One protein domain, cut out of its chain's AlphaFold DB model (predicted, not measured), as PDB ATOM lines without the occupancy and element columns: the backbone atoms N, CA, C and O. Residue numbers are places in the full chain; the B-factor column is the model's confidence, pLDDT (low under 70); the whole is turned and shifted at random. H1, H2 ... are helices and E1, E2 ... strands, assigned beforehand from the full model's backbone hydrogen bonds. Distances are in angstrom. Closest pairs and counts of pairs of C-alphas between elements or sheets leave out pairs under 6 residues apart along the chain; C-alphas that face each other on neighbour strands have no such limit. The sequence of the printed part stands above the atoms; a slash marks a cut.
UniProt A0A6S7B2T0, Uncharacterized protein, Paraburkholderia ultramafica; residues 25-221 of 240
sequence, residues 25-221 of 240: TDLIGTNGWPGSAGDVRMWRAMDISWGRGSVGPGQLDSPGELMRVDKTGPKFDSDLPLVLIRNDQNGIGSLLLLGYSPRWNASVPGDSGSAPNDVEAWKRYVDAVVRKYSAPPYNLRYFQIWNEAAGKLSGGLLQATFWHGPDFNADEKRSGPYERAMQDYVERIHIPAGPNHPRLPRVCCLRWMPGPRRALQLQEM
ATOM      1  N   THR A  25     -33.039 -52.106  43.679       48.72
ATOM      2  CA  THR A  25     -32.257 -53.083  44.450       48.72
ATOM      3  C   THR A  25     -31.677 -54.219  43.610       48.72
ATOM      4  O   THR A  25     -30.808 -54.934  44.093       48.72
ATOM      5  N   ASP A  26     -32.149 -54.395  42.377       57.25
ATOM      6  CA  ASP A  26     -31.661 -55.408  41.436       57.25
ATOM      7  C   ASP A  26     -30.542 -54.837  40.533       57.25
ATOM      8  O   ASP A  26     -30.118 -55.484  39.576       57.25
ATOM      9  N   LEU A  27     -30.084 -53.604  40.798       63.81
ATOM     10  CA  LEU A  27     -29.097 -52.890  39.990       63.81
ATOM     11  C   LEU A  27     -27.692 -53.070  40.573       63.81
ATOM     12  O   LEU A  27     -27.280 -52.353  41.484       63.81
ATOM     13  N   ILE A  28     -26.935 -54.022  40.029       73.31
ATOM     14  CA  ILE A  28     -25.496 -54.119  40.288       73.31
ATOM     15  C   ILE A  28     -24.791 -53.077  39.419       73.31
ATOM     16  O   ILE A  28     -24.907 -53.094  38.188       73.31
ATOM     17  N   GLY A  29     -24.054 -52.172  40.062       80.12
ATOM     18  CA  GLY A  29     -23.355 -51.097  39.374       80.12
ATOM     19  C   GLY A  29     -22.014 -50.724  39.989       80.12
ATOM     20  O   GLY A  29     -21.630 -51.225  41.046       80.12
ATOM     21  N   THR A  30     -21.295 -49.838  39.303       83.31
ATOM     22  CA  THR A  30     -19.967 -49.368  39.721       83.31
ATOM     23  C   THR A  30     -19.872 -47.846  39.709       83.31
ATOM     24  O   THR A  30     -20.649 -47.160  39.042       83.31
ATOM     25  N   ASN A  31     -18.888 -47.316  40.441       84.12
ATOM     26  CA  ASN A  31     -18.412 -45.955  40.224       84.12
ATOM     27  C   ASN A  31     -17.544 -45.944  38.962       84.12
ATOM     28  O   ASN A  31     -16.500 -46.592  38.923       84.12
ATOM     29  N   GLY A  32     -17.974 -45.192  37.956       85.81
ATOM     30  CA  GLY A  32     -17.378 -45.157  36.631       85.81
ATOM     31  C   GLY A  32     -18.179 -45.938  35.591       85.81
ATOM     32  O   GLY A  32     -19.333 -46.320  35.793       85.81
ATOM     33  N   TRP A  33     -17.537 -46.129  34.442       89.06
ATOM     34  CA  TRP A  33     -18.119 -46.681  33.223       89.06
ATOM     35  C   TRP A  33     -17.103 -47.607  32.550       89.06
ATOM     36  O   TRP A  33     -15.899 -47.413  32.741       89.06
ATOM     37  N   PRO A  34     -17.534 -48.581  31.732       90.44
ATOM     38  CA  PRO A  34     -16.600 -49.372  30.942       90.44
ATOM     39  C   PRO A  34     -15.904 -48.490  29.894       90.44
ATOM     40  O   PRO A  34     -16.551 -47.864  29.052       90.44
ATOM     41  N   GLY A  35     -14.572 -48.461  29.917       87.19
ATOM     42  CA  GLY A  35     -13.759 -47.635  29.023       87.19
ATOM     43  C   GLY A  35     -13.536 -48.279  27.655       87.19
ATOM     44  O   GLY A  35     -13.475 -47.591  26.637       87.19
ATOM     45  N   SER A  36     -13.525 -49.612  27.577       91.50
ATOM     46  CA  SER A  36     -13.218 -50.383  26.362       91.50
ATOM     47  C   SER A  36     -14.308 -51.404  25.992       91.50
ATOM     48  O   SER A  36     -15.209 -51.700  26.776       91.50
ATOM     49  N   ALA A  37     -14.250 -51.964  24.779       93.25
ATOM     50  CA  ALA A  37     -15.121 -53.083  24.398       93.25
ATOM     51  C   ALA A  37     -14.828 -54.353  25.226       93.25
ATOM     52  O   ALA A  37     -15.720 -55.172  25.438       93.25
ATOM     53  N   GLY A  38     -13.584 -54.512  25.695       96.25
ATOM     54  CA  GLY A  38     -13.207 -55.569  26.634       96.25
ATOM     55  C   GLY A  38     -13.909 -55.404  27.978       96.25
ATOM     56  O   GLY A  38     -14.496 -56.365  28.472       96.25
ATOM     57  N   ASP A  39     -13.948 -54.179  28.499       94.38
ATOM     58  CA  ASP A  39     -14.602 -53.862  29.772       94.38
ATOM     59  C   ASP A  39     -16.100 -54.150  29.699       94.38
ATOM     60  O   ASP A  39     -16.648 -54.761  30.609       94.38
ATOM     61  N   VAL A  40     -16.758 -53.801  28.586       94.56
ATOM     62  CA  VAL A  40     -18.180 -54.118  28.367       94.56
ATOM     63  C   VAL A  40     -18.426 -55.628  28.417       94.56
ATOM     64  O   VAL A  40     -19.379 -56.076  29.055       94.56
ATOM     65  N   ARG A  41     -17.575 -56.436  27.767       94.94
ATOM     66  CA  ARG A  41     -17.699 -57.904  27.822       94.94
ATOM     67  C   ARG A  41     -17.513 -58.428  29.242       94.94
ATOM     68  O   ARG A  41     -18.272 -59.294  29.664       94.94
ATOM     69  N   MET A  42     -16.544 -57.882  29.972       93.88
ATOM     70  CA  MET A  42     -16.290 -58.248  31.362       93.88
ATOM     71  C   MET A  42     -17.480 -57.888  32.261       93.88
ATOM     72  O   MET A  42     -17.952 -58.729  33.016       93.88
ATOM     73  N   TRP A  43     -18.028 -56.676  32.140       93.06
ATOM     74  CA  TRP A  43     -19.206 -56.237  32.899       93.06
ATOM     75  C   TRP A  43     -20.408 -57.145  32.665       93.06
ATOM     76  O   TRP A  43     -21.044 -57.564  33.628       93.06
ATOM     77  N   ARG A  44     -20.665 -57.529  31.409       90.69
ATOM     78  CA  ARG A  44     -21.716 -58.501  31.075       90.69
ATOM     79  C   ARG A  44     -21.477 -59.862  31.726       90.69
ATOM     80  O   ARG A  44     -22.424 -60.455  32.227       90.69
ATOM     81  N   ALA A  45     -20.235 -60.347  31.749       91.31
ATOM     82  CA  ALA A  45     -19.891 -61.610  32.407       91.31
ATOM     83  C   ALA A  45     -20.070 -61.556  33.937       91.31
ATOM     84  O   ALA A  45     -20.346 -62.579  34.555       91.31
ATOM     85  N   MET A  46     -19.938 -60.368  34.534       88.19
ATOM     86  CA  MET A  46     -20.137 -60.118  35.967       88.19
ATOM     87  C   MET A  46     -21.575 -59.710  36.332       88.19
ATOM     88  O   MET A  46     -21.832 -59.406  37.493       88.19
ATOM     89  N   ASP A  47     -22.490 -59.662  35.358       88.06
ATOM     90  CA  ASP A  47     -23.865 -59.161  35.520       88.06
ATOM     91  C   ASP A  47     -23.944 -57.719  36.073       88.06
ATOM     92  O   ASP A  47     -24.887 -57.320  36.759       88.06
ATOM     93  N   ILE A  48     -22.936 -56.896  35.759       86.81
ATOM     94  CA  ILE A  48     -22.948 -55.460  36.049       86.81
ATOM     95  C   ILE A  48     -23.697 -54.754  34.926       86.81
ATOM     96  O   ILE A  48     -23.301 -54.809  33.761       86.81
ATOM     97  N   SER A  49     -24.761 -54.044  35.289       88.31
ATOM     98  CA  SER A  49     -25.660 -53.402  34.326       88.31
ATOM     99  C   SER A  49     -25.801 -51.896  34.521       88.31
ATOM    100  O   SER A  49     -26.496 -51.263  33.733       88.31
ATOM    101  N   TRP A  50     -25.138 -51.309  35.523       91.38
ATOM    102  CA  TRP A  50     -25.205 -49.874  35.806       91.38
ATOM    103  C   TRP A  50     -23.831 -49.246  36.012       91.38
ATOM    104  O   TRP A  50     -22.982 -49.774  36.729       91.38
ATOM    105  N   GLY A  51     -23.626 -48.078  35.411       90.06
ATOM    106  CA  GLY A  51     -22.506 -47.201  35.724       90.06
ATOM    107  C   GLY A  51     -22.985 -45.915  36.385       90.06
ATOM    108  O   GLY A  51     -24.114 -45.458  36.171       90.06
ATOM    109  N   ARG A  52     -22.119 -45.341  37.216       91.12
ATOM    110  CA  ARG A  52     -22.357 -44.077  37.910       91.12
ATOM    111  C   ARG A  52     -21.239 -43.098  37.591       91.12
ATOM    112  O   ARG A  52     -20.073 -43.417  37.797       91.12
ATOM    113  N   GLY A  53     -21.581 -41.887  37.168       90.44
ATOM    114  CA  GLY A  53     -20.597 -40.857  36.824       90.44
ATOM    115  C   GLY A  53     -20.999 -39.478  37.312       90.44
ATOM    116  O   GLY A  53     -22.182 -39.158  37.361       90.44
ATOM    117  N   SER A  54     -20.011 -38.657  37.660       91.56
ATOM    118  CA  SER A  54     -20.212 -37.242  37.969       91.56
ATOM    119  C   SER A  54     -20.601 -36.451  36.725       91.56
ATOM    120  O   SER A  54     -20.210 -36.798  35.610       91.56
ATOM    121  N   VAL A  55     -21.333 -35.360  36.913       93.19
ATOM    122  CA  VAL A  55     -21.561 -34.367  35.861       93.19
ATOM    123  C   VAL A  55     -20.706 -33.139  36.148       93.19
ATOM    124  O   VAL A  55     -20.576 -32.729  37.301       93.19
ATOM    125  N   GLY A  56     -20.082 -32.620  35.086       80.94
ATOM    126  CA  GLY A  56     -19.265 -31.408  35.049       80.94
ATOM    127  C   GLY A  56     -19.892 -30.274  35.835       80.94
ATOM    128  O   GLY A  56     -21.116 -30.166  35.824       80.94
ATOM    129  N   PRO A  57     -19.079 -29.447  36.517       72.81
ATOM    130  CA  PRO A  57     -19.479 -28.786  37.758       72.81
ATOM    131  C   PRO A  57     -20.391 -27.571  37.532       72.81
ATOM    132  O   PRO A  57     -20.507 -26.703  38.393       72.81
ATOM    133  N   GLY A  58     -21.007 -27.470  36.354       88.50
ATOM    134  CA  GLY A  58     -21.773 -26.321  35.926       88.50
ATOM    135  C   GLY A  58     -20.845 -25.177  35.552       88.50
ATOM    136  O   GLY A  58     -20.264 -25.173  34.470       88.50
ATOM    137  N   GLN A  59     -20.719 -24.197  36.434       91.69
ATOM    138  CA  GLN A  59     -19.937 -22.983  36.207       91.69
ATOM    139  C   GLN A  59     -18.704 -23.046  37.106       91.69
ATOM    140  O   GLN A  59     -18.838 -22.869  38.311       91.69
ATOM    141  N   LEU A  60     -17.536 -23.382  36.562       87.38
ATOM    142  CA  LEU A  60     -16.388 -23.821  37.361       87.38
ATOM    143  C   LEU A  60     -15.775 -22.678  38.180       87.38
ATOM    144  O   LEU A  60     -15.558 -22.838  39.385       87.38
ATOM    145  N   ASP A  61     -15.525 -21.543  37.529       88.38
ATOM    146  CA  ASP A  61     -14.693 -20.470  38.073       88.38
ATOM    147  C   ASP A  61     -15.511 -19.250  38.523       88.38
ATOM    148  O   ASP A  61     -15.105 -18.554  39.453       88.38
ATOM    149  N   SER A  62     -16.684 -18.991  37.927       91.19
ATOM    150  CA  SER A  62     -17.537 -17.859  38.330       91.19
ATOM    151  C   SER A  62     -19.020 -18.042  37.966       91.19
ATOM    152  O   SER A  62     -19.329 -18.767  37.020       91.19
ATOM    153  N   PRO A  63     -19.957 -17.327  38.623       91.31
ATOM    154  CA  PRO A  63     -21.387 -17.376  38.289       91.31
ATOM    155  C   PRO A  63     -21.727 -16.824  36.894       91.31
ATOM    156  O   PRO A  63     -22.850 -17.010  36.427       91.31
ATOM    157  N   GLY A  64     -20.796 -16.126  36.235       90.38
ATOM    158  CA  GLY A  64     -20.975 -15.588  34.883       90.38
ATOM    159  C   GLY A  64     -20.543 -16.541  33.768       90.38
ATOM    160  O   GLY A  64     -20.760 -16.245  32.595       90.38
ATOM    161  N   GLU A  65     -19.920 -17.674  34.098       92.06
ATOM    162  CA  GLU A  65     -19.449 -18.614  33.085       92.06
ATOM    163  C   GLU A  65     -20.588 -19.372  32.402       92.06
ATOM    164  O   GLU A  65     -21.703 -19.494  32.911       92.06
ATOM    165  N   LEU A  66     -20.282 -19.966  31.251       91.81
ATOM    166  CA  LEU A  66     -21.188 -20.910  30.613       91.81
ATOM    167  C   LEU A  66     -21.448 -22.117  31.531       91.81
ATOM    168  O   LEU A  66     -20.514 -22.711  32.064       91.81
ATOM    169  N   MET A  67     -22.713 -22.524  31.645       93.62
ATOM    170  CA  MET A  67     -23.126 -23.740  32.350       93.62
ATOM    171  C   MET A  67     -22.651 -25.000  31.595       93.62
ATOM    172  O   MET A  67     -23.279 -25.433  30.626       93.62
ATOM    173  N   ARG A  68     -21.538 -25.600  32.033       92.31
ATOM    174  CA  ARG A  68     -20.919 -26.802  31.449       92.31
ATOM    175  C   ARG A  68     -21.413 -28.066  32.145       92.31
ATOM    176  O   ARG A  68     -20.922 -28.459  33.199       92.31
ATOM    177  N   VAL A  69     -22.378 -28.726  31.513       95.12
ATOM    178  CA  VAL A  69     -22.977 -29.990  31.983       95.12
ATOM    179  C   VAL A  69     -22.619 -31.182  31.093       95.12
ATOM    180  O   VAL A  69     -23.219 -32.242  31.197       95.12
ATOM    181  N   ASP A  70     -21.696 -31.014  30.149       95.31
ATOM    182  CA  ASP A  70     -21.317 -31.973  29.103       95.31
ATOM    183  C   ASP A  70     -20.050 -32.777  29.419       95.31
ATOM    184  O   ASP A  70     -19.619 -33.593  28.605       95.31
ATOM    185  N   LYS A  71     -19.468 -32.577  30.602       94.06
ATOM    186  CA  LYS A  71     -18.252 -33.263  31.038       94.06
ATOM    187  C   LYS A  71     -18.506 -34.255  32.164       94.06
ATOM    188  O   LYS A  71     -19.486 -34.142  32.892       94.06
ATOM    189  N   THR A  72     -17.623 -35.236  32.305       92.75
ATOM    190  CA  THR A  72     -17.656 -36.245  33.373       92.75
ATOM    191  C   THR A  72     -16.243 -36.691  33.749       92.75
ATOM    192  O   THR A  72     -15.263 -36.293  33.117       92.75
ATOM    193  N   GLY A  73     -16.140 -37.521  34.783       86.12
ATOM    194  CA  GLY A  73     -14.882 -38.037  35.306       86.12
ATOM    195  C   GLY A  73     -14.297 -37.166  36.423       86.12
ATOM    196  O   GLY A  73     -14.836 -36.106  36.741       86.12
ATOM    197  N   PRO A  74     -13.186 -37.608  37.035       80.12
ATOM    198  CA  PRO A  74     -12.592 -36.944  38.198       80.12
ATOM    199  C   PRO A  74     -12.015 -35.557  37.880       80.12
ATOM    200  O   PRO A  74     -11.880 -34.732  38.777       80.12
ATOM    201  N   LYS A  75     -11.668 -35.302  36.613       83.50
ATOM    202  CA  LYS A  75     -11.134 -34.020  36.131       83.50
ATOM    203  C   LYS A  75     -12.097 -33.272  35.209       83.50
ATOM    204  O   LYS A  75     -11.731 -32.226  34.687       83.50
ATOM    205  N   PHE A  76     -13.299 -33.810  34.987       87.19
ATOM    206  CA  PHE A  76     -14.258 -33.274  34.016       87.19
ATOM    207  C   PHE A  76     -13.662 -33.082  32.608       87.19
ATOM    208  O   PHE A  76     -13.943 -32.105  31.918       87.19
ATOM    209  N   ASP A  77     -12.835 -34.035  32.179       88.75
ATOM    210  CA  ASP A  77     -12.133 -34.047  30.891       88.75
ATOM    211  C   ASP A  77     -12.780 -34.986  29.860       88.75
ATOM    212  O   ASP A  77     -12.484 -34.907  28.668       88.75
ATOM    213  N   SER A  78     -13.706 -35.842  30.293       90.75
ATOM    214  CA  SER A  78     -14.381 -36.817  29.437       90.75
ATOM    215  C   SER A  78     -15.717 -36.286  28.917       90.75
ATOM    216  O   SER A  78     -16.443 -35.604  29.641       90.75
ATOM    217  N   ASP A  79     -16.064 -36.619  27.672       94.25
ATOM    218  CA  ASP A  79     -17.334 -36.234  27.045       94.25
ATOM    219  C   ASP A  79     -18.498 -37.086  27.575       94.25
ATOM    220  O   ASP A  79     -18.579 -38.290  27.318       94.25
ATOM    221  N   LEU A  80     -19.393 -36.467  28.347       96.12
ATOM    222  CA  LEU A  80     -20.515 -37.164  28.966       96.12
ATOM    223  C   LEU A  80     -21.561 -37.648  27.940       96.12
ATOM    224  O   LEU A  80     -21.950 -38.815  28.027       96.12
ATOM    225  N   PRO A  81     -22.012 -36.832  26.964       96.62
ATOM    226  CA  PRO A  81     -22.908 -37.288  25.900       96.62
ATOM    227  C   PRO A  81     -22.485 -38.595  25.224       96.62
ATOM    228  O   PRO A  81     -23.295 -39.520  25.114       96.62
ATOM    229  N   LEU A  82     -21.219 -38.695  24.810       94.88
ATOM    230  CA  LEU A  82     -20.698 -39.881  24.132       94.88
ATOM    231  C   LEU A  82     -20.680 -41.106  25.047       94.88
ATOM    232  O   LEU A  82     -21.027 -42.204  24.607       94.88
ATOM    233  N   VAL A  83     -20.325 -40.927  26.324       94.00
ATOM    234  CA  VAL A  83     -20.370 -42.006  27.322       94.00
ATOM    235  C   VAL A  83     -21.796 -42.535  27.481       94.00
ATOM    236  O   VAL A  83     -22.007 -43.744  27.414       94.00
ATOM    237  N   LEU A  84     -22.783 -41.647  27.623       95.94
ATOM    238  CA  LEU A  84     -24.180 -42.038  27.824       95.94
ATOM    239  C   LEU A  84     -24.758 -42.793  26.626       95.94
ATOM    240  O   LEU A  84     -25.361 -43.848  26.809       95.94
ATOM    241  N   ILE A  85     -24.532 -42.293  25.408       95.88
ATOM    242  CA  ILE A  85     -24.988 -42.959  24.179       95.88
ATOM    243  C   ILE A  85     -24.351 -44.345  24.059       95.88
ATOM    244  O   ILE A  85     -25.036 -45.329  23.782       95.88
ATOM    245  N   ARG A  86     -23.042 -44.449  24.313       94.31
ATOM    246  CA  ARG A  86     -22.334 -45.729  24.266       94.31
ATOM    247  C   ARG A  86     -22.873 -46.719  25.297       94.31
ATOM    248  O   ARG A  86     -22.974 -47.907  24.993       94.31
ATOM    249  N   ASN A  87     -23.187 -46.267  26.507       93.69
ATOM    250  CA  ASN A  87     -23.735 -47.134  27.546       93.69
ATOM    251  C   ASN A  87     -25.111 -47.668  27.156       93.69
ATOM    252  O   ASN A  87     -25.318 -48.880  27.211       93.69
ATOM    253  N   ASP A  88     -26.001 -46.791  26.686       93.50
ATOM    254  CA  ASP A  88     -27.337 -47.165  26.221       93.50
ATOM    255  C   ASP A  88     -27.267 -48.212  25.097       93.50
ATOM    256  O   ASP A  88     -27.840 -49.297  25.209       93.50
ATOM    257  N   GLN A  89     -26.413 -47.978  24.093       94.31
ATOM    258  CA  GLN A  89     -26.148 -48.929  23.003       94.31
ATOM    259  C   GLN A  89     -25.635 -50.296  23.481       94.31
ATOM    260  O   GLN A  89     -25.762 -51.293  22.769       94.31
ATOM    261  N   ASN A  90     -25.038 -50.367  24.671       93.56
ATOM    262  CA  ASN A  90     -24.527 -51.604  25.253       93.56
ATOM    263  C   ASN A  90     -25.453 -52.222  26.310       93.56
ATOM    264  O   ASN A  90     -25.088 -53.264  26.866       93.56
ATOM    265  N   GLY A  91     -26.636 -51.639  26.538       91.06
ATOM    266  CA  GLY A  91     -27.603 -52.083  27.543       91.06
ATOM    267  C   GLY A  91     -27.187 -51.755  28.979       91.06
ATOM    268  O   GLY A  91     -27.600 -52.454  29.903       91.06
ATOM    269  N   ILE A  92     -26.341 -50.737  29.164       91.38
ATOM    270  CA  ILE A  92     -25.813 -50.311  30.463       91.38
ATOM    271  C   ILE A  92     -26.579 -49.069  30.921       91.38
ATOM    272  O   ILE A  92     -26.541 -48.017  30.285       91.38
ATOM    273  N   GLY A  93     -27.267 -49.192  32.054       91.00
ATOM    274  CA  GLY A  93     -27.963 -48.094  32.708       91.00
ATOM    275  C   GLY A  93     -26.995 -47.041  33.243       91.00
ATOM    276  O   GLY A  93     -25.862 -47.340  33.629       91.00
ATOM    277  N   SER A  94     -27.457 -45.793  33.264       92.06
ATOM    278  CA  SER A  94     -26.648 -44.640  33.648       92.06
ATOM    279  C   SER A  94     -27.254 -43.890  34.829       92.06
ATOM    280  O   SER A  94     -28.393 -43.431  34.749       92.06
ATOM    281  N   LEU A  95     -26.479 -43.747  35.909       92.00
ATOM    282  CA  LEU A  95     -26.793 -42.900  37.061       92.00
ATOM    283  C   LEU A  95     -25.866 -41.680  37.076       92.00
ATOM    284  O   LEU A  95     -24.653 -41.811  37.254       92.00
ATOM    285  N   LEU A  96     -26.435 -40.487  36.924       93.06
ATOM    286  CA  LEU A  96     -25.667 -39.246  37.002       93.06
ATOM    287  C   LEU A  96     -25.603 -38.731  38.436       93.06
ATOM    288  O   LEU A  96     -26.634 -38.542  39.073       93.06
ATOM    289  N   LEU A  97     -24.390 -38.485  38.922       91.19
ATOM    290  CA  LEU A  97     -24.111 -37.835  40.194       91.19
ATOM    291  C   LEU A  97     -23.978 -36.323  39.991       91.19
ATOM    292  O   LEU A  97     -23.059 -35.851  39.319       91.19
ATOM    293  N   LEU A  98     -24.846 -35.575  40.661       90.38
ATOM    294  CA  LEU A  98     -24.750 -34.138  40.849       90.38
ATOM    295  C   LEU A  98     -24.270 -33.923  42.282       90.38
ATOM    296  O   LEU A  98     -25.070 -33.988  43.211       90.38
ATOM    297  N   GLY A  99     -22.965 -33.777  42.491       85.88
ATOM    298  CA  GLY A  99     -22.416 -33.862  43.849       85.88
ATOM    299  C   GLY A  99     -21.196 -33.007  44.122       85.88
ATOM    300  O   GLY A  99     -20.422 -33.371  44.995       85.88
ATOM    301  N   TYR A 100     -21.008 -31.928  43.365       86.00
ATOM    302  CA  TYR A 100     -19.902 -31.005  43.578       86.00
ATOM    303  C   TYR A 100     -20.391 -29.572  43.478       86.00
ATOM    304  O   TYR A 100     -21.119 -29.225  42.544       86.00
ATOM    305  N   SER A 101     -19.950 -28.751  44.423       89.38
ATOM    306  CA  SER A 101     -20.099 -27.303  44.354       89.38
ATOM    307  C   SER A 101     -18.935 -26.727  43.543       89.38
ATOM    308  O   SER A 101     -17.790 -27.153  43.733       89.38
ATOM    309  N   PRO A 102     -19.160 -25.759  42.639       90.56
ATOM    310  CA  PRO A 102     -18.044 -25.027  42.061       90.56
ATOM    311  C   PRO A 102     -17.346 -24.201  43.148       90.56
ATOM    312  O   PRO A 102     -17.979 -23.760  44.108       90.56
ATOM    313  N   ARG A 103     -16.035 -23.983  43.004       90.19
ATOM    314  CA  ARG A 103     -15.182 -23.429  44.075       90.19
ATOM    315  C   ARG A 103     -15.632 -22.059  44.573       90.19
ATOM    316  O   ARG A 103     -15.513 -21.778  45.759       90.19
ATOM    317  N   TRP A 104     -16.147 -21.220  43.674       92.62
ATOM    318  CA  TRP A 104     -16.673 -19.897  44.017       92.62
ATOM    319  C   TRP A 104     -17.971 -19.967  44.831       92.62
ATOM    320  O   TRP A 104     -18.303 -19.014  45.529       92.62
ATOM    321  N   ASN A 105     -18.703 -21.081  44.738       92.94
ATOM    322  CA  ASN A 105     -19.980 -21.276  45.410       92.94
ATOM    323  C   ASN A 105     -19.882 -22.176  46.647       92.94
ATOM    324  O   ASN A 105     -20.885 -22.416  47.303       92.94
ATOM    325  N   ALA A 106     -18.710 -22.713  46.959       92.00
ATOM    326  CA  ALA A 106     -18.515 -23.618  48.080       92.00
ATOM    327  C   ALA A 106     -18.639 -22.910  49.441       92.00
ATOM    328  O   ALA A 106     -18.129 -21.800  49.615       92.00
ATOM    329  N   SER A 107     -19.281 -23.551  50.424       90.12
ATOM    330  CA  SER A 107     -19.360 -23.040  51.800       90.12
ATOM    331  C   SER A 107     -18.014 -23.077  52.514       90.12
ATOM    332  O   SER A 107     -17.737 -22.210  53.344       90.12
ATOM    333  N   VAL A 108     -17.153 -24.020  52.135       89.75
ATOM    334  CA  VAL A 108     -15.738 -24.036  52.496       89.75
ATOM    335  C   VAL A 108     -14.935 -23.448  51.328       89.75
ATOM    336  O   VAL A 108     -14.978 -23.994  50.225       89.75
ATOM    337  N   PRO A 109     -14.201 -22.332  51.521       88.12
ATOM    338  CA  PRO A 109     -13.520 -21.649  50.423       88.12
ATOM    339  C   PRO A 109     -12.609 -22.569  49.600       88.12
ATOM    340  O   PRO A 109     -11.656 -23.149  50.117       88.12
ATOM    341  N   GLY A 110     -12.883 -22.668  48.296       85.88
ATOM    342  CA  GLY A 110     -12.076 -23.448  47.353       85.88
ATOM    343  C   GLY A 110     -12.339 -24.958  47.343       85.88
ATOM    344  O   GLY A 110     -11.737 -25.654  46.520       85.88
ATOM    345  N   ASP A 111     -13.240 -25.462  48.186       87.06
ATOM    346  CA  ASP A 111     -13.532 -26.889  48.319       87.06
ATOM    347  C   ASP A 111     -14.850 -27.291  47.634       87.06
ATOM    348  O   ASP A 111     -15.941 -26.895  48.027       87.06
ATOM    349  N   SER A 112     -14.770 -28.165  46.633       87.12
ATOM    350  CA  SER A 112     -15.951 -28.648  45.911       87.12
ATOM    351  C   SER A 112     -16.792 -29.692  46.661       87.12
ATOM    352  O   SER A 112     -17.858 -30.057  46.164       87.12
ATOM    353  N   GLY A 113     -16.305 -30.216  47.793       86.50
ATOM    354  CA  GLY A 113     -16.965 -31.226  48.633       86.50
ATOM    355  C   GLY A 113     -17.890 -30.659  49.717       86.50
ATOM    356  O   GLY A 113     -18.515 -31.429  50.450       86.50
ATOM    357  N   SER A 114     -18.016 -29.335  49.792       88.31
ATOM    358  CA  SER A 114     -18.894 -28.635  50.725       88.31
ATOM    359  C   SER A 114     -20.177 -28.127  50.062       88.31
ATOM    360  O   SER A 114     -20.275 -27.978  48.839       88.31
ATOM    361  N   ALA A 115     -21.201 -27.879  50.880       89.19
ATOM    362  CA  ALA A 115     -22.495 -27.374  50.424       89.19
ATOM    363  C   ALA A 115     -22.359 -26.031  49.672       89.19
ATOM    364  O   ALA A 115     -21.462 -25.249  49.984       89.19
ATOM    365  N   PRO A 116     -23.252 -25.703  48.726       91.06
ATOM    366  CA  PRO A 116     -23.239 -24.413  48.058       91.06
ATOM    367  C   PRO A 116     -23.675 -23.284  49.011       91.06
ATOM    368  O   PRO A 116     -24.455 -23.498  49.946       91.06
ATOM    369  N   ASN A 117     -23.203 -22.064  48.764       92.25
ATOM    370  CA  ASN A 117     -23.668 -20.843  49.425       92.25
ATOM    371  C   ASN A 117     -24.847 -20.213  48.667       92.25
ATOM    372  O   ASN A 117     -25.871 -19.898  49.267       92.25
ATOM    373  N   ASP A 118     -24.728 -20.070  47.349       92.38
ATOM    374  CA  ASP A 118     -25.801 -19.690  46.432       92.38
ATOM    375  C   ASP A 118     -26.585 -20.943  46.009       92.38
ATOM    376  O   ASP A 118     -26.189 -21.709  45.120       92.38
ATOM    377  N   VAL A 119     -27.725 -21.138  46.673       90.50
ATOM    378  CA  VAL A 119     -28.675 -22.229  46.411       90.50
ATOM    379  C   VAL A 119     -29.352 -22.079  45.044       90.50
ATOM    380  O   VAL A 119     -29.684 -23.076  44.403       90.50
ATOM    381  N   GLU A 120     -29.531 -20.857  44.546       89.12
ATOM    382  CA  GLU A 120     -30.148 -20.633  43.238       89.12
ATOM    383  C   GLU A 120     -29.197 -21.026  42.104       89.12
ATOM    384  O   GLU A 120     -29.629 -21.602  41.105       89.12
ATOM    385  N   ALA A 121     -27.891 -20.799  42.262       90.88
ATOM    386  CA  ALA A 121     -26.893 -21.331  41.334       90.88
ATOM    387  C   ALA A 121     -26.887 -22.863  41.296       90.88
ATOM    388  O   ALA A 121     -26.839 -23.451  40.212       90.88
ATOM    389  N   TRP A 122     -27.001 -23.506  42.460       90.56
ATOM    390  CA  TRP A 122     -27.148 -24.957  42.555       90.56
ATOM    391  C   TRP A 122     -28.398 -25.459  41.818       90.56
ATOM    392  O   TRP A 122     -28.294 -26.354  40.979       90.56
ATOM    393  N   LYS A 123     -29.566 -24.844  42.049       88.94
ATOM    394  CA  LYS A 123     -30.816 -25.202  41.356       88.94
ATOM    395  C   LYS A 123     -30.698 -25.054  39.842       88.94
ATOM    396  O   LYS A 123     -31.040 -25.986  39.121       88.94
ATOM    397  N   ARG A 124     -30.135 -23.940  39.351       90.69
ATOM    398  CA  ARG A 124     -29.900 -23.729  37.908       90.69
ATOM    399  C   ARG A 124     -29.020 -24.820  37.301       90.69
ATOM    400  O   ARG A 124     -29.278 -25.259  36.181       90.69
ATOM    401  N   TYR A 125     -27.987 -25.254  38.022       92.31
ATOM    402  CA  TYR A 125     -27.142 -26.367  37.598       92.31
ATOM    403  C   TYR A 125     -27.933 -27.678  37.521       92.31
ATOM    404  O   TYR A 125     -27.920 -28.332  36.475       92.31
ATOM    405  N   VAL A 126     -28.666 -28.040  38.579       91.19
ATOM    406  CA  VAL A 126     -29.466 -29.273  38.588       91.19
ATOM    407  C   VAL A 126     -30.511 -29.267  37.473       91.19
ATOM    408  O   VAL A 126     -30.608 -30.245  36.730       91.19
ATOM    409  N   ASP A 127     -31.222 -28.155  37.287       89.94
ATOM    410  CA  ASP A 127     -32.202 -27.993  36.214       89.94
ATOM    411  C   ASP A 127     -31.567 -28.157  34.835       89.94
ATOM    412  O   ASP A 127     -32.122 -28.847  33.979       89.94
ATOM    413  N   ALA A 128     -30.385 -27.576  34.603       93.25
ATOM    414  CA  ALA A 128     -29.675 -27.713  33.335       93.25
ATOM    415  C   ALA A 128     -29.301 -29.175  33.038       93.25
ATOM    416  O   ALA A 128     -29.502 -29.647  31.914       93.25
ATOM    417  N   VAL A 129     -28.798 -29.907  34.039       94.31
ATOM    418  CA  VAL A 129     -28.449 -31.331  33.918       94.31
ATOM    419  C   VAL A 129     -29.697 -32.168  33.645       94.31
ATOM    420  O   VAL A 129     -29.747 -32.899  32.654       94.31
ATOM    421  N   VAL A 130     -30.716 -32.048  34.498       90.94
ATOM    422  CA  VAL A 130     -31.953 -32.833  34.410       90.94
ATOM    423  C   VAL A 130     -32.666 -32.566  33.090       90.94
ATOM    424  O   VAL A 130     -32.977 -33.505  32.359       90.94
ATOM    425  N   ARG A 131     -32.853 -31.294  32.720       90.44
ATOM    426  CA  ARG A 131     -33.505 -30.917  31.461       90.44
ATOM    427  C   ARG A 131     -32.784 -31.500  30.250       90.44
ATOM    428  O   ARG A 131     -33.443 -31.994  29.339       90.44
ATOM    429  N   LYS A 132     -31.448 -31.438  30.223       95.62
ATOM    430  CA  LYS A 132     -30.654 -31.943  29.097       95.62
ATOM    431  C   LYS A 132     -30.722 -33.463  28.994       95.62
ATOM    432  O   LYS A 132     -30.961 -33.987  27.909       95.62
ATOM    433  N   TYR A 133     -30.499 -34.170  30.099       95.50
ATOM    434  CA  TYR A 133     -30.300 -35.619  30.062       95.50
ATOM    435  C   TYR A 133     -31.577 -36.439  30.237       95.50
ATOM    436  O   TYR A 133     -31.574 -37.617  29.894       95.50
ATOM    437  N   SER A 134     -32.685 -35.852  30.690       90.44
ATOM    438  CA  SER A 134     -33.994 -36.514  30.624       90.44
ATOM    439  C   SER A 134     -34.631 -36.466  29.233       90.44
ATOM    440  O   SER A 134     -35.548 -37.240  28.964       90.44
ATOM    441  N   ALA A 135     -34.155 -35.599  28.336       92.12
ATOM    442  CA  ALA A 135     -34.627 -35.525  26.958       92.12
ATOM    443  C   ALA A 135     -33.951 -36.578  26.048       92.12
ATOM    444  O   ALA A 135     -32.858 -37.069  26.365       92.12
ATOM    445  N   PRO A 136     -34.555 -36.915  24.890       92.12
ATOM    446  CA  PRO A 136     -33.866 -37.656  23.840       92.12
ATOM    447  C   PRO A 136     -32.556 -36.966  23.414       92.12
ATOM    448  O   PRO A 136     -32.495 -35.735  23.396       92.12
ATOM    449  N   PRO A 137     -31.514 -37.729  23.037       94.56
ATOM    450  CA  PRO A 137     -31.487 -39.190  22.918       94.56
ATOM    451  C   PRO A 137     -31.211 -39.937  24.238       94.56
ATOM    452  O   PRO A 137     -31.297 -41.159  24.255       94.56
ATOM    453  N   TYR A 138     -30.894 -39.244  25.336       94.88
ATOM    454  CA  TYR A 138     -30.386 -39.879  26.562       94.88
ATOM    455  C   TYR A 138     -31.484 -40.490  27.439       94.88
ATOM    456  O   TYR A 138     -31.282 -41.551  28.021       94.88
ATOM    457  N   ASN A 139     -32.644 -39.829  27.533       89.94
ATOM    458  CA  ASN A 139     -33.837 -40.322  28.233       89.94
ATOM    459  C   ASN A 139     -33.585 -40.804  29.684       89.94
ATOM    460  O   ASN A 139     -34.242 -41.737  30.164       89.94
ATOM    461  N   LEU A 140     -32.635 -40.187  30.396       89.94
ATOM    462  CA  LEU A 140     -32.258 -40.601  31.745       89.94
ATOM    463  C   LEU A 140     -33.367 -40.317  32.760       89.94
ATOM    464  O   LEU A 140     -34.018 -39.268  32.751       89.94
ATOM    465  N   ARG A 141     -33.539 -41.268  33.683       85.81
ATOM    466  CA  ARG A 141     -34.586 -41.246  34.718       85.81
ATOM    467  C   ARG A 141     -34.062 -41.145  36.143       85.81
ATOM    468  O   ARG A 141     -34.851 -40.858  37.038       85.81
ATOM    469  N   TYR A 142     -32.778 -41.423  36.344       85.00
ATOM    470  CA  TYR A 142     -32.178 -41.539  37.665       85.00
ATOM    471  C   TYR A 142     -31.016 -40.573  37.789       85.00
ATOM    472  O   TYR A 142     -30.076 -40.587  36.992       85.00
ATOM    473  N   PHE A 143     -31.099 -39.757  38.826       87.88
ATOM    474  CA  PHE A 143     -30.093 -38.780  39.185       87.88
ATOM    475  C   PHE A 143     -29.836 -38.927  40.677       87.88
ATOM    476  O   PHE A 143     -30.763 -39.105  41.470       87.88
ATOM    477  N   GLN A 144     -28.568 -38.875  41.050       86.44
ATOM    478  CA  GLN A 144     -28.152 -38.848  42.433       86.44
ATOM    479  C   GLN A 144     -27.791 -37.421  42.806       86.44
ATOM    480  O   GLN A 144     -26.910 -36.818  42.191       86.44
ATOM    481  N   ILE A 145     -28.433 -36.926  43.857       85.00
ATOM    482  CA  ILE A 145     -28.056 -35.668  44.481       85.00
ATOM    483  C   ILE A 145     -27.084 -35.973  45.611       85.00
ATOM    484  O   ILE A 145     -27.417 -36.674  46.564       85.00
ATOM    485  N   TRP A 146     -25.889 -35.416  45.461       81.69
ATOM    486  CA  TRP A 146     -24.771 -35.492  46.383       81.69
ATOM    487  C   TRP A 146     -24.218 -36.901  46.650       81.69
ATOM    488  O   TRP A 146     -24.864 -37.919  46.395       81.69
ATOM    489  N   ASN A 147     -22.976 -36.986  47.135       75.69
ATOM    490  CA  ASN A 147     -22.378 -38.239  47.597       75.69
ATOM    491  C   ASN A 147     -22.234 -38.229  49.120       75.69
ATOM    492  O   ASN A 147     -21.632 -37.311  49.656       75.69
ATOM    493  N   GLU A 148     -22.737 -39.271  49.788       74.50
ATOM    494  CA  GLU A 148     -22.457 -39.547  51.207       74.50
ATOM    495  C   GLU A 148     -22.742 -38.371  52.154       74.50
ATOM    496  O   GLU A 148     -21.857 -37.940  52.882       74.50
ATOM    497  N   ALA A 149     -23.982 -37.867  52.188       67.94
ATOM    498  CA  ALA A 149     -24.397 -36.866  53.177       67.94
ATOM    499  C   ALA A 149     -24.329 -37.439  54.616       67.94
ATOM    500  O   ALA A 149     -25.314 -37.926  55.175       67.94
ATOM    501  N   ALA A 150     -23.130 -37.437  55.196       65.31
ATOM    502  CA  ALA A 150     -22.797 -37.982  56.504       65.31
ATOM    503  C   ALA A 150     -22.755 -36.880  57.571       65.31
ATOM    504  O   ALA A 150     -22.212 -35.798  57.367       65.31
ATOM    505  N   GLY A 151     -23.331 -37.170  58.730       65.31
ATOM    506  CA  GLY A 151     -23.252 -36.342  59.919       65.31
ATOM    507  C   GLY A 151     -24.075 -36.939  61.047       65.31
ATOM    508  O   GLY A 151     -24.569 -38.068  60.967       65.31
ATOM    509  N   LYS A 152     -24.244 -36.171  62.120       68.56
ATOM    510  CA  LYS A 152     -24.875 -36.649  63.358       68.56
ATOM    511  C   LYS A 152     -26.246 -37.283  63.132       68.56
ATOM    512  O   LYS A 152     -26.523 -38.366  63.637       68.56
ATOM    513  N   LEU A 153     -27.057 -36.645  62.292       62.28
ATOM    514  CA  LEU A 153     -28.416 -37.078  61.965       62.28
ATOM    515  C   LEU A 153     -28.487 -38.191  60.899       62.28
ATOM    516  O   LEU A 153     -29.549 -38.775  60.718       62.28
ATOM    517  N   SER A 154     -27.381 -38.534  60.229       57.78
ATOM    518  CA  SER A 154     -27.307 -39.639  59.253       57.78
ATOM    519  C   SER A 154     -26.434 -40.815  59.717       57.78
ATOM    520  O   SER A 154     -25.998 -41.637  58.909       57.78
ATOM    521  N   GLY A 155     -26.245 -40.954  61.035       59.56
ATOM    522  CA  GLY A 155     -25.573 -42.103  61.653       59.56
ATOM    523  C   GLY A 155     -24.333 -41.763  62.477       59.56
ATOM    524  O   GLY A 155     -23.602 -42.680  62.834       59.56
ATOM    525  N   GLY A 156     -24.081 -40.483  62.773       59.00
ATOM    526  CA  GLY A 156     -22.989 -40.075  63.668       59.00
ATOM    527  C   GLY A 156     -21.589 -40.227  63.080       59.00
ATOM    528  O   GLY A 156     -20.614 -40.090  63.812       59.00
ATOM    529  N   LEU A 157     -21.484 -40.529  61.785       63.12
ATOM    530  CA  LEU A 157     -20.204 -40.738  61.124       63.12
ATOM    531  C   LEU A 157     -19.410 -39.430  61.047       63.12
ATOM    532  O   LEU A 157     -19.976 -38.334  60.966       63.12
ATOM    533  N   LEU A 158     -18.086 -39.583  61.069       68.75
ATOM    534  CA  LEU A 158     -17.142 -38.506  60.801       68.75
ATOM    535  C   LEU A 158     -17.382 -37.929  59.401       68.75
ATOM    536  O   LEU A 158     -17.994 -38.569  58.542       68.75
ATOM    537  N   GLN A 159     -16.902 -36.707  59.185       71.00
ATOM    538  CA  GLN A 159     -16.980 -36.058  57.879       71.00
ATOM    539  C   GLN A 159     -16.357 -36.923  56.782       71.00
ATOM    540  O   GLN A 159     -15.297 -37.516  56.980       71.00
ATOM    541  N   ALA A 160     -17.009 -36.964  55.621       68.19
ATOM    542  CA  ALA A 160     -16.537 -37.707  54.463       68.19
ATOM    543  C   ALA A 160     -15.820 -36.772  53.486       68.19
ATOM    544  O   ALA A 160     -16.170 -35.600  53.340       68.19
ATOM    545  N   THR A 161     -14.875 -37.307  52.715       69.62
ATOM    546  CA  THR A 161     -14.141 -36.544  51.691       69.62
ATOM    547  C   THR A 161     -15.062 -35.888  50.656       69.62
ATOM    548  O   THR A 161     -14.685 -34.902  50.034       69.62
ATOM    549  N   PHE A 162     -16.277 -36.412  50.470       73.75
ATOM    550  CA  PHE A 162     -17.239 -35.926  49.479       73.75
ATOM    551  C   PHE A 162     -18.428 -35.145  50.064       73.75
ATOM    552  O   PHE A 162     -19.233 -34.631  49.295       73.75
ATOM    553  N   TRP A 163     -18.552 -35.053  51.391       81.69
ATOM    554  CA  TRP A 163     -19.524 -34.200  52.077       81.69
ATOM    555  C   TRP A 163     -18.970 -33.780  53.429       81.69
ATOM    556  O   TRP A 163     -18.871 -34.591  54.359       81.69
ATOM    557  N   HIS A 164     -18.620 -32.506  53.531       84.75
ATOM    558  CA  HIS A 164     -18.027 -31.975  54.742       84.75
ATOM    559  C   HIS A 164     -18.264 -30.475  54.907       84.75
ATOM    560  O   HIS A 164     -18.741 -29.783  54.004       84.75
ATOM    561  N   GLY A 165     -17.994 -30.006  56.121       85.25
ATOM    562  CA  GLY A 165     -18.109 -28.616  56.522       85.25
ATOM    563  C   GLY A 165     -16.745 -27.974  56.790       85.25
ATOM    564  O   GLY A 165     -15.704 -28.559  56.487       85.25
ATOM    565  N   PRO A 166     -16.741 -26.768  57.386       83.75
ATOM    566  CA  PRO A 166     -15.530 -25.976  57.620       83.75
ATOM    567  C   PRO A 166     -14.439 -26.670  58.442       83.75
ATOM    568  O   PRO A 166     -13.259 -26.404  58.231       83.75
ATOM    569  N   ASP A 167     -14.818 -27.588  59.332       83.00
ATOM    570  CA  ASP A 167     -13.896 -28.285  60.236       83.00
ATOM    571  C   ASP A 167     -13.428 -29.642  59.681       83.00
ATOM    572  O   ASP A 167     -13.093 -30.559  60.435       83.00
ATOM    573  N   PHE A 168     -13.470 -29.828  58.359       84.44
ATOM    574  CA  PHE A 168     -12.993 -31.053  57.728       84.44
ATOM    575  C   PHE A 168     -11.492 -31.252  57.941       84.44
ATOM    576  O   PHE A 168     -10.679 -30.351  57.727       84.44
ATOM    577  N   ASN A 169     -11.109 -32.483  58.283       80.56
ATOM    578  CA  ASN A 169      -9.720 -32.913  58.267       80.56
ATOM    579  C   ASN A 169      -9.593 -34.264  57.559       80.56
ATOM    580  O   ASN A 169     -10.368 -35.181  57.825       80.56
ATOM    581  N   ALA A 170      -8.591 -34.390  56.686       77.38
ATOM    582  CA  ALA A 170      -8.282 -35.651  56.017       77.38
ATOM    583  C   ALA A 170      -7.748 -36.723  56.991       77.38
ATOM    584  O   ALA A 170      -7.865 -37.913  56.710       77.38
ATOM    585  N   ASP A 171      -7.172 -36.320  58.130       80.31
ATOM    586  CA  ASP A 171      -6.898 -37.213  59.257       80.31
ATOM    587  C   ASP A 171      -8.190 -37.409  60.060       80.31
ATOM    588  O   ASP A 171      -8.611 -36.526  60.813       80.31
ATOM    589  N   GLU A 172      -8.812 -38.582  59.920       72.38
ATOM    590  CA  GLU A 172     -10.052 -38.948  60.619       72.38
ATOM    591  C   GLU A 172      -9.959 -38.737  62.136       72.38
ATOM    592  O   GLU A 172     -10.942 -38.352  62.762       72.38
ATOM    593  N   LYS A 173      -8.773 -38.902  62.741       78.62
ATOM    594  CA  LYS A 173      -8.578 -38.709  64.191       78.62
ATOM    595  C   LYS A 173      -8.751 -37.258  64.634       78.62
ATOM    596  O   LYS A 173      -8.902 -36.995  65.824       78.62
ATOM    597  N   ARG A 174      -8.669 -36.324  63.687       79.12
ATOM    598  CA  ARG A 174      -8.811 -34.880  63.892       79.12
ATOM    599  C   ARG A 174     -10.111 -34.342  63.311       79.12
ATOM    600  O   ARG A 174     -10.400 -33.163  63.484       79.12
ATOM    601  N   SER A 175     -10.863 -35.181  62.606       72.25
ATOM    602  CA  SER A 175     -12.123 -34.803  61.990       72.25
ATOM    603  C   SER A 175     -13.243 -34.952  63.014       72.25
ATOM    604  O   SER A 175     -13.418 -36.015  63.605       72.25
ATOM    605  N   GLY A 176     -13.991 -33.877  63.261       74.62
ATOM    606  CA  GLY A 176     -15.237 -33.930  64.029       74.62
ATOM    607  C   GLY A 176     -16.429 -34.297  63.137       74.62
ATOM    608  O   GLY A 176     -16.324 -34.220  61.910       74.62
ATOM    609  N   PRO A 177     -17.586 -34.680  63.705       77.44
ATOM    610  CA  PRO A 177     -18.814 -34.811  62.928       77.44
ATOM    611  C   PRO A 177     -19.231 -33.450  62.357       77.44
ATOM    612  O   PRO A 177     -19.119 -32.424  63.026       77.44
ATOM    613  N   TYR A 178     -19.778 -33.435  61.139       82.88
ATOM    614  CA  TYR A 178     -20.380 -32.215  60.607       82.88
ATOM    615  C   TYR A 178     -21.776 -32.013  61.206       82.88
ATOM    616  O   TYR A 178     -22.751 -32.623  60.764       82.88
ATOM    617  N   GLU A 179     -21.876 -31.168  62.235       82.31
ATOM    618  CA  GLU A 179     -23.122 -30.948  62.991       82.31
ATOM    619  C   GLU A 179     -24.275 -30.456  62.099       82.31
ATOM    620  O   GLU A 179     -25.413 -30.896  62.257       82.31
ATOM    621  N   ARG A 180     -23.981 -29.612  61.100       84.44
ATOM    622  CA  ARG A 180     -24.986 -29.066  60.174       84.44
ATOM    623  C   ARG A 180     -25.260 -29.934  58.946       84.44
ATOM    624  O   ARG A 180     -26.081 -29.543  58.129       84.44
ATOM    625  N   ALA A 181     -24.650 -31.113  58.814       82.00
ATOM    626  CA  ALA A 181     -24.741 -31.953  57.615       82.00
ATOM    627  C   ALA A 181     -26.167 -32.131  57.070       82.00
ATOM    628  O   ALA A 181     -26.447 -31.826  55.919       82.00
ATOM    629  N   MET A 182     -27.109 -32.610  57.883       80.62
ATOM    630  CA  MET A 182     -28.460 -32.841  57.361       80.62
ATOM    631  C   MET A 182     -29.251 -31.548  57.176       80.62
ATOM    632  O   MET A 182     -30.082 -31.480  56.275       80.62
ATOM    633  N   GLN A 183     -28.975 -30.518  57.979       84.56
ATOM    634  CA  GLN A 183     -29.606 -29.212  57.819       84.56
ATOM    635  C   GLN A 183     -29.170 -28.562  56.504       84.56
ATOM    636  O   GLN A 183     -30.012 -28.217  55.688       84.56
ATOM    637  N   ASP A 184     -27.867 -28.481  56.252       85.38
ATOM    638  CA  ASP A 184     -27.322 -27.929  55.016       85.38
ATOM    639  C   ASP A 184     -27.693 -28.787  53.801       85.38
ATOM    640  O   ASP A 184     -27.958 -28.247  52.730       85.38
ATOM    641  N   TYR A 185     -27.799 -30.112  53.953       83.19
ATOM    642  CA  TYR A 185     -28.358 -30.956  52.900       83.19
ATOM    643  C   TYR A 185     -29.798 -30.539  52.566       83.19
ATOM    644  O   TYR A 185     -30.120 -30.356  51.399       83.19
ATOM    645  N   VAL A 186     -30.670 -30.350  53.558       82.38
ATOM    646  CA  VAL A 186     -32.069 -29.951  53.323       82.38
ATOM    647  C   VAL A 186     -32.179 -28.518  52.794       82.38
ATOM    648  O   VAL A 186     -32.928 -28.269  51.856       82.38
ATOM    649  N   GLU A 187     -31.437 -27.577  53.370       84.94
ATOM    650  CA  GLU A 187     -31.563 -26.146  53.077       84.94
ATOM    651  C   GLU A 187     -30.855 -25.734  51.782       84.94
ATOM    652  O   GLU A 187     -31.290 -24.791  51.121       84.94
ATOM    653  N   ARG A 188     -29.759 -26.414  51.418       85.56
ATOM    654  CA  ARG A 188     -28.862 -25.964  50.338       85.56
ATOM    655  C   ARG A 188     -28.780 -26.920  49.156       85.56
ATOM    656  O   ARG A 188     -28.460 -26.484  48.055       85.56
ATOM    657  N   ILE A 189     -29.049 -28.208  49.372       83.69
ATOM    658  CA  ILE A 189     -28.865 -29.259  48.359       83.69
ATOM    659  C   ILE A 189     -30.195 -29.868  47.915       83.69
ATOM    660  O   ILE A 189     -30.387 -30.137  46.726       83.69
ATOM    661  N   HIS A 190     -31.103 -30.116  48.856       81.12
ATOM    662  CA  HIS A 190     -32.355 -30.800  48.599       81.12
ATOM    663  C   HIS A 190     -33.251 -29.944  47.708       81.12
ATOM    664  O   HIS A 190     -33.545 -28.786  47.998       81.12
ATOM    665  N   ILE A 191     -33.710 -30.546  46.616       70.00
ATOM    666  CA  ILE A 191     -34.683 -29.934  45.721       70.00
ATOM    667  C   ILE A 191     -36.008 -30.641  45.996       70.00
ATOM    668  O   ILE A 191     -36.148 -31.810  45.620       70.00
ATOM    669  N   PRO A 192     -36.958 -29.990  46.695       58.22
ATOM    670  CA  PRO A 192     -38.236 -30.609  46.992       58.22
ATOM    671  C   PRO A 192     -38.970 -30.928  45.688       58.22
ATOM    672  O   PRO A 192     -38.964 -30.139  44.739       58.22
ATOM    673  N   ALA A 193     -39.626 -32.087  45.640       47.75
ATOM    674  CA  ALA A 193     -40.518 -32.441  44.545       47.75
ATOM    675  C   ALA A 193     -41.753 -31.522  44.598       47.75
ATOM    676  O   ALA A 193     -42.722 -31.803  45.295       47.75
ATOM    677  N   GLY A 194     -41.686 -30.371  43.928       39.72
ATOM    678  CA  GLY A 194     -42.771 -29.392  43.917       39.72
ATOM    679  C   GLY A 194     -43.950 -29.817  43.024       39.72
ATOM    680  O   GLY A 194     -43.732 -30.432  41.977       39.72
ATOM    681  N   PRO A 195     -45.198 -29.438  43.369       35.56
ATOM    682  CA  PRO A 195     -46.413 -29.818  42.634       35.56
ATOM    683  C   PRO A 195     -46.522 -29.229  41.213       35.56
ATOM    684  O   PRO A 195     -47.284 -29.744  40.401       35.56
ATOM    685  N   ASN A 196     -45.741 -28.193  40.883       35.97
ATOM    686  CA  ASN A 196     -45.804 -27.486  39.595       35.97
ATOM    687  C   ASN A 196     -44.677 -27.841  38.610       35.97
ATOM    688  O   ASN A 196     -44.579 -27.222  37.553       35.97
ATOM    689  N   HIS A 197     -43.829 -28.826  38.919       40.19
ATOM    690  CA  HIS A 197     -42.800 -29.286  37.986       40.19
ATOM    691  C   HIS A 197     -43.261 -30.575  37.293       40.19
ATOM    692  O   HIS A 197     -43.320 -31.629  37.935       40.19
ATOM    693  N   PRO A 198     -43.611 -30.543  35.992       36.47
ATOM    694  CA  PRO A 198     -44.081 -31.730  35.298       36.47
ATOM    695  C   PRO A 198     -42.955 -32.771  35.254       36.47
ATOM    696  O   PRO A 198     -41.994 -32.634  34.506       36.47
ATOM    697  N   ARG A 199     -43.110 -33.829  36.061       40.22
ATOM    698  CA  ARG A 199     -42.294 -35.054  36.059       40.22
ATOM    699  C   ARG A 199     -40.795 -34.804  36.257       40.22
ATOM    700  O   ARG A 199     -39.995 -35.135  35.382       40.22
ATOM    701  N   LEU A 200     -40.396 -34.296  37.425       41.56
ATOM    702  CA  LEU A 200     -38.996 -34.450  37.826       41.56
ATOM    703  C   LEU A 200     -38.630 -35.952  37.836       41.56
ATOM    704  O   LEU A 200     -39.427 -36.778  38.298       41.56
ATOM    705  N   PRO A 201     -37.459 -36.330  37.298       43.59
ATOM    706  CA  PRO A 201     -36.940 -37.684  37.412       43.59
ATOM    707  C   PRO A 201     -36.746 -38.054  38.886       43.59
ATOM    708  O   PRO A 201     -36.599 -37.188  39.748       43.59
ATOM    709  N   ARG A 202     -36.762 -39.355  39.189       46.53
ATOM    710  CA  ARG A 202     -36.603 -39.838  40.565       46.53
ATOM    711  C   ARG A 202     -35.208 -39.448  41.056       46.53
ATOM    712  O   ARG A 202     -34.206 -39.977  40.576       46.53
ATOM    713  N   VAL A 203     -35.162 -38.496  41.982       48.06
ATOM    714  CA  VAL A 203     -33.943 -38.079  42.671       48.06
ATOM    715  C   VAL A 203     -33.686 -39.067  43.800       48.06
ATOM    716  O   VAL A 203     -34.490 -39.191  44.723       48.06
ATOM    717  N   CYS A 204     -32.576 -39.795  43.716       45.47
ATOM    718  CA  CYS A 204     -32.179 -40.751  44.741       45.47
ATOM    719  C   CYS A 204     -31.076 -40.165  45.622       45.47
ATOM    720  O   CYS A 204     -30.134 -39.541  45.129       45.47
ATOM    721  N   CYS A 205     -31.164 -40.431  46.923       43.88
ATOM    722  CA  CYS A 205     -30.051 -40.256  47.845       43.88
ATOM    723  C   CYS A 205     -29.437 -41.644  48.086       43.88
ATOM    724  O   CYS A 205     -30.154 -42.629  48.286       43.88
ATOM    725  N   LEU A 206     -28.115 -41.753  47.985       42.91
ATOM    726  CA  LEU A 206     -27.392 -43.012  48.162       42.91
ATOM    727  C   LEU A 206     -26.725 -43.011  49.536       42.91
ATOM    728  O   LEU A 206     -25.905 -42.143  49.831       42.91
ATOM    729  N   ARG A 207     -27.082 -43.997  50.365       37.25
ATOM    730  CA  ARG A 207     -26.495 -44.218  51.689       37.25
ATOM    731  C   ARG A 207     -25.453 -45.331  51.608       37.25
ATOM    732  O   ARG A 207     -25.745 -46.421  51.120       37.25
ATOM    733  N   TRP A 208     -24.259 -45.072  52.132       31.14
ATOM    734  CA  TRP A 208     -23.259 -46.106  52.387       31.14
ATOM    735  C   TRP A 208     -23.694 -46.948  53.595       31.14
ATOM    736  O   TRP A 208     -23.965 -46.405  54.666       31.14
ATOM    737  N   MET A 209     -23.781 -48.270  53.435       25.28
ATOM    738  CA  MET A 209     -24.079 -49.208  54.525       25.28
ATOM    739  C   MET A 209     -22.810 -50.020  54.836       25.28
ATOM    740  O   MET A 209     -22.262 -50.635  53.919       25.28
ATOM    741  N   PRO A 210     -22.311 -50.056  56.085       26.30
ATOM    742  CA  PRO A 210     -21.159 -50.889  56.428       26.30
ATOM    743  C   PRO A 210     -21.529 -52.388  56.436       26.30
ATOM    744  O   PRO A 210     -22.523 -52.780  57.043       26.30
ATOM    745  N   GLY A 211     -20.728 -53.242  55.775       29.45
ATOM    746  CA  GLY A 211     -20.876 -54.709  55.798       29.45
ATOM    747  C   GLY A 211     -20.191 -55.462  54.633       29.45
ATOM    748  O   GLY A 211     -19.829 -54.852  53.627       29.45
ATOM    749  N   PRO A 212     -20.000 -56.797  54.730       25.17
ATOM    750  CA  PRO A 212     -19.169 -57.587  53.805       25.17
ATOM    751  C   PRO A 212     -19.806 -57.905  52.438       25.17
ATOM    752  O   PRO A 212     -19.165 -58.534  51.598       25.17
ATOM    753  N   ARG A 213     -21.037 -57.451  52.164       30.34
ATOM    754  CA  ARG A 213     -21.646 -57.494  50.822       30.34
ATOM    755  C   ARG A 213     -21.688 -56.074  50.263       30.34
ATOM    756  O   ARG A 213     -22.621 -55.323  50.518       30.34
ATOM    757  N   ARG A 214     -20.620 -55.703  49.556       36.34
ATOM    758  CA  ARG A 214     -20.399 -54.368  48.981       36.34
ATOM    759  C   ARG A 214     -21.349 -54.130  47.799       36.34
ATOM    760  O   ARG A 214     -21.043 -54.544  46.687       36.34
ATOM    761  N   ALA A 215     -22.485 -53.474  48.030       30.12
ATOM    762  CA  ALA A 215     -23.373 -52.983  46.975       30.12
ATOM    763  C   ALA A 215     -23.901 -51.581  47.326       30.12
ATOM    764  O   ALA A 215     -24.242 -51.316  48.478       30.12
ATOM    765  N   LEU A 216     -23.956 -50.687  46.331       35.03
ATOM    766  CA  LEU A 216     -24.628 -49.386  46.432       35.03
ATOM    767  C   LEU A 216     -26.145 -49.623  46.535       35.03
ATOM    768  O   LEU A 216     -26.725 -50.222  45.634       35.03
ATOM    769  N   GLN A 217     -26.799 -49.140  47.596       33.72
ATOM    770  CA  GLN A 217     -28.260 -49.190  47.719       33.72
ATOM    771  C   GLN A 217     -28.859 -47.792  47.524       33.72
ATOM    772  O   GLN A 217     -28.792 -46.942  48.410       33.72
ATOM    773  N   LEU A 218     -29.449 -47.551  46.351       37.44
ATOM    774  CA  LEU A 218     -30.236 -46.348  46.067       37.44
ATOM    775  C   LEU A 218     -31.523 -46.371  46.905       37.44
ATOM    776  O   LEU A 218     -32.301 -47.322  46.808       37.44
ATOM    777  N   GLN A 219     -31.763 -45.335  47.713       34.66
ATOM    778  CA  GLN A 219     -33.053 -45.123  48.371       34.66
ATOM    779  C   GLN A 219     -33.907 -44.166  47.528       34.66
ATOM    780  O   GLN A 219     -33.476 -43.063  47.184       34.66
ATOM    781  N   GLU A 220     -35.125 -44.591  47.182       32.84
ATOM    782  CA  GLU A 220     -36.159 -43.700  46.650       32.84
ATOM    783  C   GLU A 220     -36.801 -42.949  47.822       32.84
ATOM    784  O   GLU A 220     -37.390 -43.566  48.708       32.84
ATOM    785  N   MET A 221     -36.695 -41.620  47.833       29.72
ATOM    786  CA  MET A 221     -37.471 -40.781  48.748       29.72
ATOM    787  C   MET A 221     -38.859 -40.602  48.126       29.72
ATOM    788  O   MET A 221     -39.042 -39.785  47.223       29.72
TER     789      MET A 221
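What this domain is: This is residues 25 to 221 of the 240 residues of an uncharacterized protein of Paraburkholderia ultramafica (UniProt A0A6S7B2T0). With little regular structure, long loops surround a curled sheet; H2 and H3 are over one face, H1 and H4 off it. Of 197 printed residues, 72 are in six named strands and four named helices, alternating from E1 to E5, then E6, mixed in class. The mixed sheet runs E1 to E6; the whole is compact, radius of gyration of the C-alphas 16.9 A, spans 44, 44 and 35 A.

How they stand to each other: Find parallel neighbours E1, residues 29 to 31, E2, 50 to 54, E3, 93 to 98, E4, 142 to 145, and E5, 202 to 207; N 51 and O 93 are 3.0 A apart. E5 and E6, 217 to 220, form a hairpin, N 219 to O 205 3.2 A. Every helix O i to N i+4 pair is within hydrogen-bond range.

Where its parts are: Find H1 at residues 37 to 45, H2 at 80 to 89, H3 at 119 to 134, H4 at 181 to 189. C-alpha 29 is at (-23.355, -51.097, 39.374), C-alpha 220 at (-36.159, -43.700, 46.650).

The domain as a whole: The printed part has no cut; 45 residues have pLDDT under 70, among them residues 192 to 221.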